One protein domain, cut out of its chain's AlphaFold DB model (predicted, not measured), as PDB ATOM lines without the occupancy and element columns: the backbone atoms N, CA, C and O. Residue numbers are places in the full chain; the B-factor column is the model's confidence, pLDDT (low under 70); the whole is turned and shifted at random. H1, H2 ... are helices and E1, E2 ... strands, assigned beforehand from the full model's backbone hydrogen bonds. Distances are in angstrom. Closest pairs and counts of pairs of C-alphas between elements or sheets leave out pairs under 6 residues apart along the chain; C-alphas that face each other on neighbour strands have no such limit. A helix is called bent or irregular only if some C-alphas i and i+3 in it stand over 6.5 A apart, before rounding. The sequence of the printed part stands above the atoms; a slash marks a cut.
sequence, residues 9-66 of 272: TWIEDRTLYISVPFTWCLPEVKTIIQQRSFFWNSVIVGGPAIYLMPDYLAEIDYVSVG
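What this domain is: This is residues 9 to 66 of the 272 residues of an uncharacterized protein of viral metagenome (UniProt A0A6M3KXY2). A small twisted sheet of four short strands is packed with three helices: the longest, H1, runs back past the inner strands E2 and E3, while the short H2 and H3 follow one another round the side of the sheet where E4 lies. The 58 printed residues hold three named helices and four named strands, in the order E1, E2, H1, E3, H2, H3, E4. The sheet is mixed, in the order E1, E2, E3, E4, and the class is mixed, helices and strands. The whole is compact, with a radius of gyration of the C-alphas of 10.4 A, and elongated, spanning 29 by 18 by 16 A.

How they stand to each other: In the sheet, the inner strands E2, residues 15 to 19, and E3, residues 42 to 46, are parallel at 17 degrees, with N 18 and O 44 at 2.9 A. The edge strand E1, residues 9 to 12, forms an antiparallel hairpin with E2 at 150 degrees, with N 17 and O 10 at 2.8 A. The other edge strand, E4, residues 63 to 65, is parallel to E3 at 33 degrees, with N 45 and O 64 at 2.9 A. E1 and E4 are apart. From edge to edge the strands' lines turn by 80 degrees. H1, residues 23 to 35, is on the sheet but only grazes it, with residues 25 to 33; its closest C-alphas to E3 are those of Ile 33 and Val 43, 7.6 A. H2, residues 48 to 52, is only just on the sheet, with 5 pairs of C-alphas within 10 A, and only grazes it. H3, residues 54 to 57, is on it and only grazes it. H1 touches H2 with residues 23 to 26 alone, the closest C-alphas being those of Thr 23 and Ala 49, 4.6 A. H1 and H3 are close but not clearly touching, with C-alphas 30 and 57 at 7.3 A. Two strand-helix-strand units, parallel neighbour strands with helices between them, are E2, H1, E3 and E3, H2, H3, E4; both crossovers are right-handed. Every O i to N i+4 pair is within hydrogen-bond range in H2, 7 of 9 are in H1, and H3 is too short for such a pair.

Where its parts are: E1 begins at C-alpha 9 (43.511, -47.968, -44.941). E2 is 13.1 A long and E3 13.6 A. H1 measures 19.7 A and begins at C-alpha 23 (29.523, -42.733, -40.253); it is irregular, only just, with C-alphas 24 and 27 6.8 A apart. H3 is irregular too, with C-alphas 54 and 57 7.1 A apart. E4 ends at C-alpha 65 (32.044, -56.057, -46.266).

The domain as a whole: The two C-alphas farthest apart are those of Phe 38 and Leu 52, 29.9 A. The printed part has no cut and no long link; H1 to E3 is short and the other links are tight. The mean pLDDT of the printed part is 94.7, and no printed residue is under 70.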
ATOM      1  N   THR A   9      43.412 -47.192 -43.708       95.50
ATOM      2  CA  THR A   9      43.511 -47.968 -44.941       95.50
ATOM      3  C   THR A   9      44.826 -48.732 -44.998       95.50
ATOM      4  O   THR A   9      45.847 -48.266 -44.489       95.50
ATOM      5  N   TRP A  10      44.808 -49.913 -45.608       95.31
ATOM      6  CA  TRP A  10      46.017 -50.652 -45.970       95.31
ATOM      7  C   TRP A  10      45.760 -51.487 -47.222       95.31
ATOM      8  O   TRP A  10      44.611 -51.761 -47.561       95.31
ATOM      9  N   ILE A  11      46.827 -51.856 -47.926       96.06
ATOM     10  CA  ILE A  11      46.751 -52.699 -49.121       96.06
ATOM     11  C   ILE A  11      47.505 -53.991 -48.833       96.06
ATOM     12  O   ILE A  11      48.633 -53.950 -48.344       96.06
ATOM     13  N   GLU A  12      46.879 -55.117 -49.145       94.81
ATOM     14  CA  GLU A  12      47.449 -56.458 -49.025       94.81
ATOM     15  C   GLU A  12      46.895 -57.294 -50.185       94.81
ATOM     16  O   GLU A  12      45.708 -57.207 -50.489       94.81
ATOM     17  N   ASP A  13      47.769 -57.982 -50.924       94.50
ATOM     18  CA  ASP A  13      47.412 -58.805 -52.092       94.50
ATOM     19  C   ASP A  13      46.469 -58.125 -53.103       94.50
ATOM     20  O   ASP A  13      45.459 -58.679 -53.533       94.50
ATOM     21  N   ARG A  14      46.793 -56.879 -53.486       95.50
ATOM     22  CA  ARG A  14      45.979 -56.026 -54.383       95.50
ATOM     23  C   ARG A  14      44.545 -55.760 -53.886       95.50
ATOM     24  O   ARG A  14      43.711 -55.296 -54.665       95.50
ATOM     25  N   THR A  15      44.275 -55.973 -52.604       96.31
ATOM     26  CA  THR A  15      43.007 -55.644 -51.950       96.31
ATOM     27  C   THR A  15      43.195 -54.413 -51.072       96.31
ATOM     28  O   THR A  15      44.095 -54.372 -50.232       96.31
ATOM     29  N   LEU A  16      42.358 -53.391 -51.261       97.19
ATOM     30  CA  LEU A  16      42.306 -52.237 -50.367       97.19
ATOM     31  C   LEU A  16      41.387 -52.550 -49.189       97.19
ATOM     32  O   LEU A  16      40.180 -52.705 -49.354       97.19
ATOM     33  N   TYR A  17      41.946 -52.563 -47.990       97.00
ATOM     34  CA  TYR A  17      41.190 -52.697 -46.758       97.00
ATOM     35  C   TYR A  17      40.942 -51.332 -46.134       97.00
ATOM     36  O   TYR A  17      41.847 -50.497 -46.062       97.00
ATOM     37  N   ILE A  18      39.722 -51.111 -45.651       96.88
ATOM     38  CA  ILE A  18      39.316 -49.863 -45.006       96.88
ATOM     39  C   ILE A  18      38.545 -50.182 -43.726       96.88
ATOM     40  O   ILE A  18      37.497 -50.821 -43.771       96.88
ATOM     41  N   SER A  19      39.019 -49.689 -42.580       95.62
ATOM     42  CA  SER A  19      38.260 -49.737 -41.323       95.62
ATOM     43  C   SER A  19      37.695 -48.358 -41.003       95.62
ATOM     44  O   SER A  19      38.450 -47.398 -40.822       95.62
ATOM     45  N   VAL A  20      36.367 -48.267 -40.920       96.06
ATOM     46  CA  VAL A  20      35.611 -47.017 -40.805       96.06
ATOM     47  C   VAL A  20      34.990 -46.901 -39.403       96.06
ATOM     48  O   VAL A  20      33.980 -47.549 -39.112       96.06
ATOM     49  N   PRO A  21      35.572 -46.087 -38.500       93.25
ATOM     50  CA  PRO A  21      35.104 -45.998 -37.117       93.25
ATOM     51  C   PRO A  21      33.788 -45.225 -36.954       93.25
ATOM     52  O   PRO A  21      33.040 -45.510 -36.024       93.25
ATOM     53  N   PHE A  22      33.499 -44.258 -37.832       95.25
ATOM     54  CA  PHE A  22      32.355 -43.348 -37.702       95.25
ATOM     55  C   PHE A  22      31.658 -43.097 -39.041       95.25
ATOM     56  O   PHE A  22      32.320 -43.036 -40.076       95.25
ATOM     57  N   THR A  23      30.336 -42.906 -39.033       96.88
ATOM     58  CA  THR A  23      29.523 -42.733 -40.253       96.88
ATOM     59  C   THR A  23      29.854 -41.472 -41.038       96.88
ATOM     60  O   THR A  23      29.862 -41.502 -42.265       96.88
ATOM     61  N   TRP A  24      30.278 -40.395 -40.375       96.62
ATOM     62  CA  TRP A  24      30.742 -39.182 -41.061       96.62
ATOM     63  C   TRP A  24      32.068 -39.365 -41.820       96.62
ATOM     64  O   TRP A  24      32.498 -38.454 -42.520       96.62
ATOM     65  N   CYS A  25      32.741 -40.514 -41.694       97.06
ATOM     66  CA  CYS A  25      33.893 -40.860 -42.533       97.06
ATOM     67  C   CYS A  25      33.478 -41.510 -43.864       97.06
ATOM     68  O   CYS A  25      34.291 -41.580 -44.783       97.06
ATOM     69  N   LEU A  26      32.233 -41.984 -43.991       97.38
ATOM     70  CA  LEU A  26      31.758 -42.697 -45.178       97.38
ATOM     71  C   LEU A  26      31.838 -41.874 -46.481       97.38
ATOM     72  O   LEU A  26      32.240 -42.454 -47.491       97.38
ATOM     73  N   PRO A  27      31.556 -40.553 -46.503       97.06
ATOM     74  CA  PRO A  27      31.720 -39.756 -47.723       97.06
ATOM     75  C   PRO A  27      33.168 -39.736 -48.246       97.06
ATOM     76  O   PRO A  27      33.412 -39.882 -49.447       97.06
ATOM     77  N   GLU A  28      34.149 -39.618 -47.343       96.50
ATOM     78  CA  GLU A  28      35.576 -39.650 -47.698       96.50
ATOM     79  C   GLU A  28      35.983 -41.048 -48.183       96.50
ATOM     80  O   GLU A  28      36.669 -41.182 -49.195       96.50
ATOM     81  N   VAL A  29      35.494 -42.102 -47.522       96.81
ATOM     82  CA  VAL A  29      35.699 -43.498 -47.943       96.81
ATOM     83  C   VAL A  29      35.158 -43.739 -49.353       96.81
ATOM     84  O   VAL A  29      35.871 -44.292 -50.189       96.81
ATOM     85  N   LYS A  30      33.935 -43.283 -49.652       96.88
ATOM     86  CA  LYS A  30      33.335 -43.405 -50.986       96.88
ATOM     87  C   LYS A  30      34.188 -42.700 -52.043       96.88
ATOM     88  O   LYS A  30      34.449 -43.280 -53.092       96.88
ATOM     89  N   THR A  31      34.701 -41.511 -51.725       95.75
ATOM     90  CA  THR A  31      35.622 -40.771 -52.603       95.75
ATOM     91  C   THR A  31      36.896 -41.570 -52.896       95.75
ATOM     92  O   THR A  31      37.266 -41.721 -54.058       95.75
ATOM     93  N   ILE A  32      37.538 -42.140 -51.869       94.19
ATOM     94  CA  ILE A  32      38.752 -42.966 -52.015       94.19
ATOM     95  C   ILE A  32      38.494 -44.173 -52.930       94.19
ATOM     96  O   ILE A  32      39.292 -44.472 -53.817       94.19
ATOM     97  N   ILE A  33      37.365 -44.857 -52.738       95.56
ATOM     98  CA  ILE A  33      36.978 -46.044 -53.514       95.56
ATOM     99  C   ILE A  33      36.689 -45.691 -54.982       95.56
ATOM    100  O   ILE A  33      37.015 -46.464 -55.887       95.56
ATOM    101  N   GLN A  34      36.077 -44.535 -55.235       94.31
ATOM    102  CA  GLN A  34      35.700 -44.097 -56.582       94.31
ATOM    103  C   GLN A  34      36.877 -43.539 -57.389       94.31
ATOM    104  O   GLN A  34      36.859 -43.639 -58.613       94.31
ATOM    105  N   GLN A  35      37.916 -43.012 -56.735       92.44
ATOM    106  CA  GLN A  35      39.126 -42.536 -57.417       92.44
ATOM    107  C   GLN A  35      39.880 -43.648 -58.160       92.44
ATOM    108  O   GLN A  35      40.600 -43.345 -59.110       92.44
ATOM    109  N   ARG A  36      39.670 -44.920 -57.775       88.88
ATOM    110  CA  ARG A  36      40.377 -46.105 -58.292       88.88
ATOM    111  C   ARG A  36      41.900 -46.007 -58.114       88.88
ATOM    112  O   ARG A  36      42.476 -44.968 -57.810       88.88
ATOM    113  N   SER A  37      42.590 -47.134 -58.245       93.00
ATOM    114  CA  SER A  37      44.051 -47.174 -58.190       93.00
ATOM    115  C   SER A  37      44.578 -48.382 -58.943       93.00
ATOM    116  O   SER A  37      43.934 -49.421 -58.965       93.00
ATOM    117  N   PHE A  38      45.785 -48.287 -59.500       92.62
ATOM    118  CA  PHE A  38      46.465 -49.449 -60.079       92.62
ATOM    119  C   PHE A  38      47.000 -50.425 -59.015       92.62
ATOM    120  O   PHE A  38      47.297 -51.579 -59.340       92.62
ATOM    121  N   PHE A  39      47.110 -49.982 -57.754       93.38
ATOM    122  CA  PHE A  39      47.648 -50.774 -56.640       93.38
ATOM    123  C   PHE A  39      46.662 -51.799 -56.070       93.38
ATOM    124  O   PHE A  39      47.083 -52.721 -55.374       93.38
ATOM    125  N   TRP A  40      45.370 -51.665 -56.363       95.19
ATOM    126  CA  TRP A  40      44.337 -52.582 -55.894       95.19
ATOM    127  C   TRP A  40      43.235 -52.755 -56.940       95.19
ATOM    128  O   TRP A  40      43.019 -51.879 -57.770       95.19
ATOM    129  N   ASN A  41      42.556 -53.899 -56.943       93.25
ATOM    130  CA  ASN A  41      41.432 -54.184 -57.848       93.25
ATOM    131  C   ASN A  41      40.145 -54.588 -57.110       93.25
ATOM    132  O   ASN A  41      39.088 -54.653 -57.732       93.25
ATOM    133  N   SER A  42      40.225 -54.793 -55.798       94.06
ATOM    134  CA  SER A  42      39.111 -55.112 -54.911       94.06
ATOM    135  C   SER A  42      39.196 -54.272 -53.636       94.06
ATOM    136  O   SER A  42      40.265 -53.766 -53.270       94.06
ATOM    137  N   VAL A  43      38.057 -54.095 -52.967       97.06
ATOM    138  CA  VAL A  43      37.967 -53.343 -51.714       97.06
ATOM    139  C   VAL A  43      37.213 -54.158 -50.668       97.06
ATOM    140  O   VAL A  43      36.135 -54.693 -50.936       97.06
ATOM    141  N   ILE A  44      37.760 -54.207 -49.456       96.62
ATOM    142  CA  ILE A  44      37.104 -54.754 -48.267       96.62
ATOM    143  C   ILE A  44      36.909 -53.618 -47.261       96.62
ATOM    144  O   ILE A  44      37.874 -53.032 -46.767       96.62
ATOM    145  N   VAL A  45      35.656 -53.302 -46.944       96.69
ATOM    146  CA  VAL A  45      35.290 -52.263 -45.970       96.69
ATOM    147  C   VAL A  45      34.739 -52.889 -44.696       96.69
ATOM    148  O   VAL A  45      33.959 -53.832 -44.738       96.69
ATOM    149  N   GLY A  46      35.112 -52.358 -43.541       95.19
ATOM    150  CA  GLY A  46      34.597 -52.817 -42.256       95.19
ATOM    151  C   GLY A  46      34.577 -51.711 -41.211       95.19
ATOM    152  O   GLY A  46      34.805 -50.536 -41.501       95.19
ATOM    153  N   GLY A  47      34.327 -52.101 -39.966       93.69
ATOM    154  CA  GLY A  47      34.238 -51.188 -38.828       93.69
ATOM    155  C   GLY A  47      32.812 -50.695 -38.543       93.69
ATOM    156  O   GLY A  47      31.913 -50.888 -39.362       93.69
ATOM    157  N   PRO A  48      32.584 -50.075 -37.368       94.06
ATOM    158  CA  PRO A  48      31.248 -49.747 -36.863       94.06
ATOM    159  C   PRO A  48      30.354 -48.975 -37.836       94.06
ATOM    160  O   PRO A  48      29.156 -49.237 -37.895       94.06
ATOM    161  N   ALA A  49      30.917 -48.056 -38.625       95.69
ATOM    162  CA  ALA A  49      30.142 -47.245 -39.563       95.69
ATOM    163  C   ALA A  49      29.445 -48.082 -40.645       95.69
ATOM    164  O   ALA A  49      28.313 -47.778 -41.009       95.69
ATOM    165  N   ILE A  50      30.102 -49.146 -41.122       95.69
ATOM    166  CA  ILE A  50      29.554 -50.037 -42.150       95.69
ATOM    167  C   ILE A  50      28.368 -50.829 -41.596       95.69
ATOM    168  O   ILE A  50      27.359 -50.968 -42.271       95.69
ATOM    169  N   TYR A  51      28.430 -51.272 -40.339       93.88
ATOM    170  CA  TYR A  51      27.295 -51.946 -39.698       93.88
ATOM    171  C   TYR A  51      26.130 -51.001 -39.384       93.88
ATOM    172  O   TYR A  51      24.981 -51.431 -39.347       93.88
ATOM    173  N   LEU A  52      26.414 -49.725 -39.112       95.19
ATOM    174  CA  LEU A  52      25.386 -48.722 -38.821       95.19
ATOM    175  C   LEU A  52      24.667 -48.231 -40.084       95.19
ATOM    176  O   LEU A  52      23.506 -47.841 -39.992       95.19
ATOM    177  N   MET A  53      25.339 -48.257 -41.236       96.50
ATOM    178  CA  MET A  53      24.799 -47.842 -42.534       96.50
ATOM    179  C   MET A  53      25.169 -48.867 -43.627       96.50
ATOM    180  O   MET A  53      25.963 -48.543 -44.516       96.50
ATOM    181  N   PRO A  54      24.619 -50.098 -43.574       94.00
ATOM    182  CA  PRO A  54      25.029 -51.204 -44.450       94.00
ATOM    183  C   PRO A  54      24.819 -50.915 -45.941       94.00
ATOM    184  O   PRO A  54      25.625 -51.332 -46.768       94.00
ATOM    185  N   ASP A  55      23.798 -50.129 -46.280       94.88
ATOM    186  CA  ASP A  55      23.443 -49.846 -47.673       94.88
ATOM    187  C   ASP A  55      24.306 -48.742 -48.311       94.88
ATOM    188  O   ASP A  55      24.271 -48.548 -49.524       94.88
ATOM    189  N   TYR A  56      25.123 -48.016 -47.532       96.44
ATOM    190  CA  TYR A  56      25.809 -46.804 -48.014       96.44
ATOM    191  C   TYR A  56      26.789 -47.062 -49.174       96.44
ATOM    192  O   TYR A  56      27.001 -46.189 -50.021       96.44
ATOM    193  N   LEU A  57      27.405 -48.249 -49.205       95.56
ATOM    194  CA  LEU A  57      28.356 -48.672 -50.241       95.56
ATOM    195  C   LEU A  57      27.856 -49.875 -51.060       95.56
ATOM    196  O   LEU A  57      28.617 -50.392 -51.873       95.56
ATOM    197  N   ALA A  58      26.607 -50.315 -50.866       91.06
ATOM    198  CA  ALA A  58      26.095 -51.568 -51.431       91.06
ATOM    199  C   ALA A  58      26.030 -51.583 -52.971       91.06
ATOM    200  O   ALA A  58      26.120 -52.643 -53.580       91.06
ATOM    201  N   GLU A  59      25.917 -50.415 -53.606       91.69
ATOM    202  CA  GLU A  59      25.851 -50.284 -55.071       91.69
ATOM    203  C   GLU A  59      27.226 -50.350 -55.765       91.69
ATOM    204  O   GLU A  59      27.301 -50.256 -56.989       91.69
ATOM    205  N   ILE A  60      28.327 -50.475 -55.014       92.19
ATOM    206  CA  ILE A  60      29.682 -50.529 -55.576       92.19
ATOM    207  C   ILE A  60      30.121 -51.996 -55.697       92.19
ATOM    208  O   ILE A  60      30.530 -52.620 -54.724       92.19
ATOM    209  N   ASP A  61      30.078 -52.528 -56.915       91.38
ATOM    210  CA  ASP A  61      30.232 -53.949 -57.269       91.38
ATOM    211  C   ASP A  61      31.563 -54.609 -56.857       91.38
ATOM    212  O   ASP A  61      31.616 -55.814 -56.626       91.38
ATOM    213  N   TYR A  62      32.641 -53.834 -56.726       90.81
ATOM    214  CA  TYR A  62      33.969 -54.308 -56.296       90.81
ATOM    215  C   TYR A  62      34.266 -54.043 -54.808       90.81
ATOM    216  O   TYR A  62      35.418 -54.169 -54.375       90.81
ATOM    217  N   VAL A  63      33.252 -53.647 -54.032       94.62
ATOM    218  CA  VAL A  63      33.334 -53.446 -52.582       94.62
ATOM    219  C   VAL A  63      32.613 -54.586 -51.875       94.62
ATOM    220  O   VAL A  63      31.455 -54.879 -52.146       94.62
ATOM    221  N   SER A  64      33.294 -55.204 -50.915       94.75
ATOM    222  CA  SER A  64      32.720 -56.222 -50.033       94.75
ATOM    223  C   SER A  64      32.865 -55.816 -48.568       94.75
ATOM    224  O   SER A  64      33.755 -55.039 -48.212       94.75
ATOM    225  N   VAL A  65      31.979 -56.322 -47.707       92.88
ATOM    226  CA  VAL A  65      32.044 -56.057 -46.266       92.88
ATOM    227  C   VAL A  65      32.932 -57.099 -45.587       92.88
ATOM    228  O   VAL A  65      32.699 -58.301 -45.691       92.88
ATOM    229  N   GLY A  66      33.960 -56.631 -44.880       86.81
ATOM    230  CA  GLY A  66      34.836 -57.450 -44.052       86.81
ATOM    231  C   GLY A  66      34.322 -57.558 -42.620       86.81
ATOM    232  O   GLY A  66      33.976 -56.555 -41.986       86.81
TER     233      GLY A  66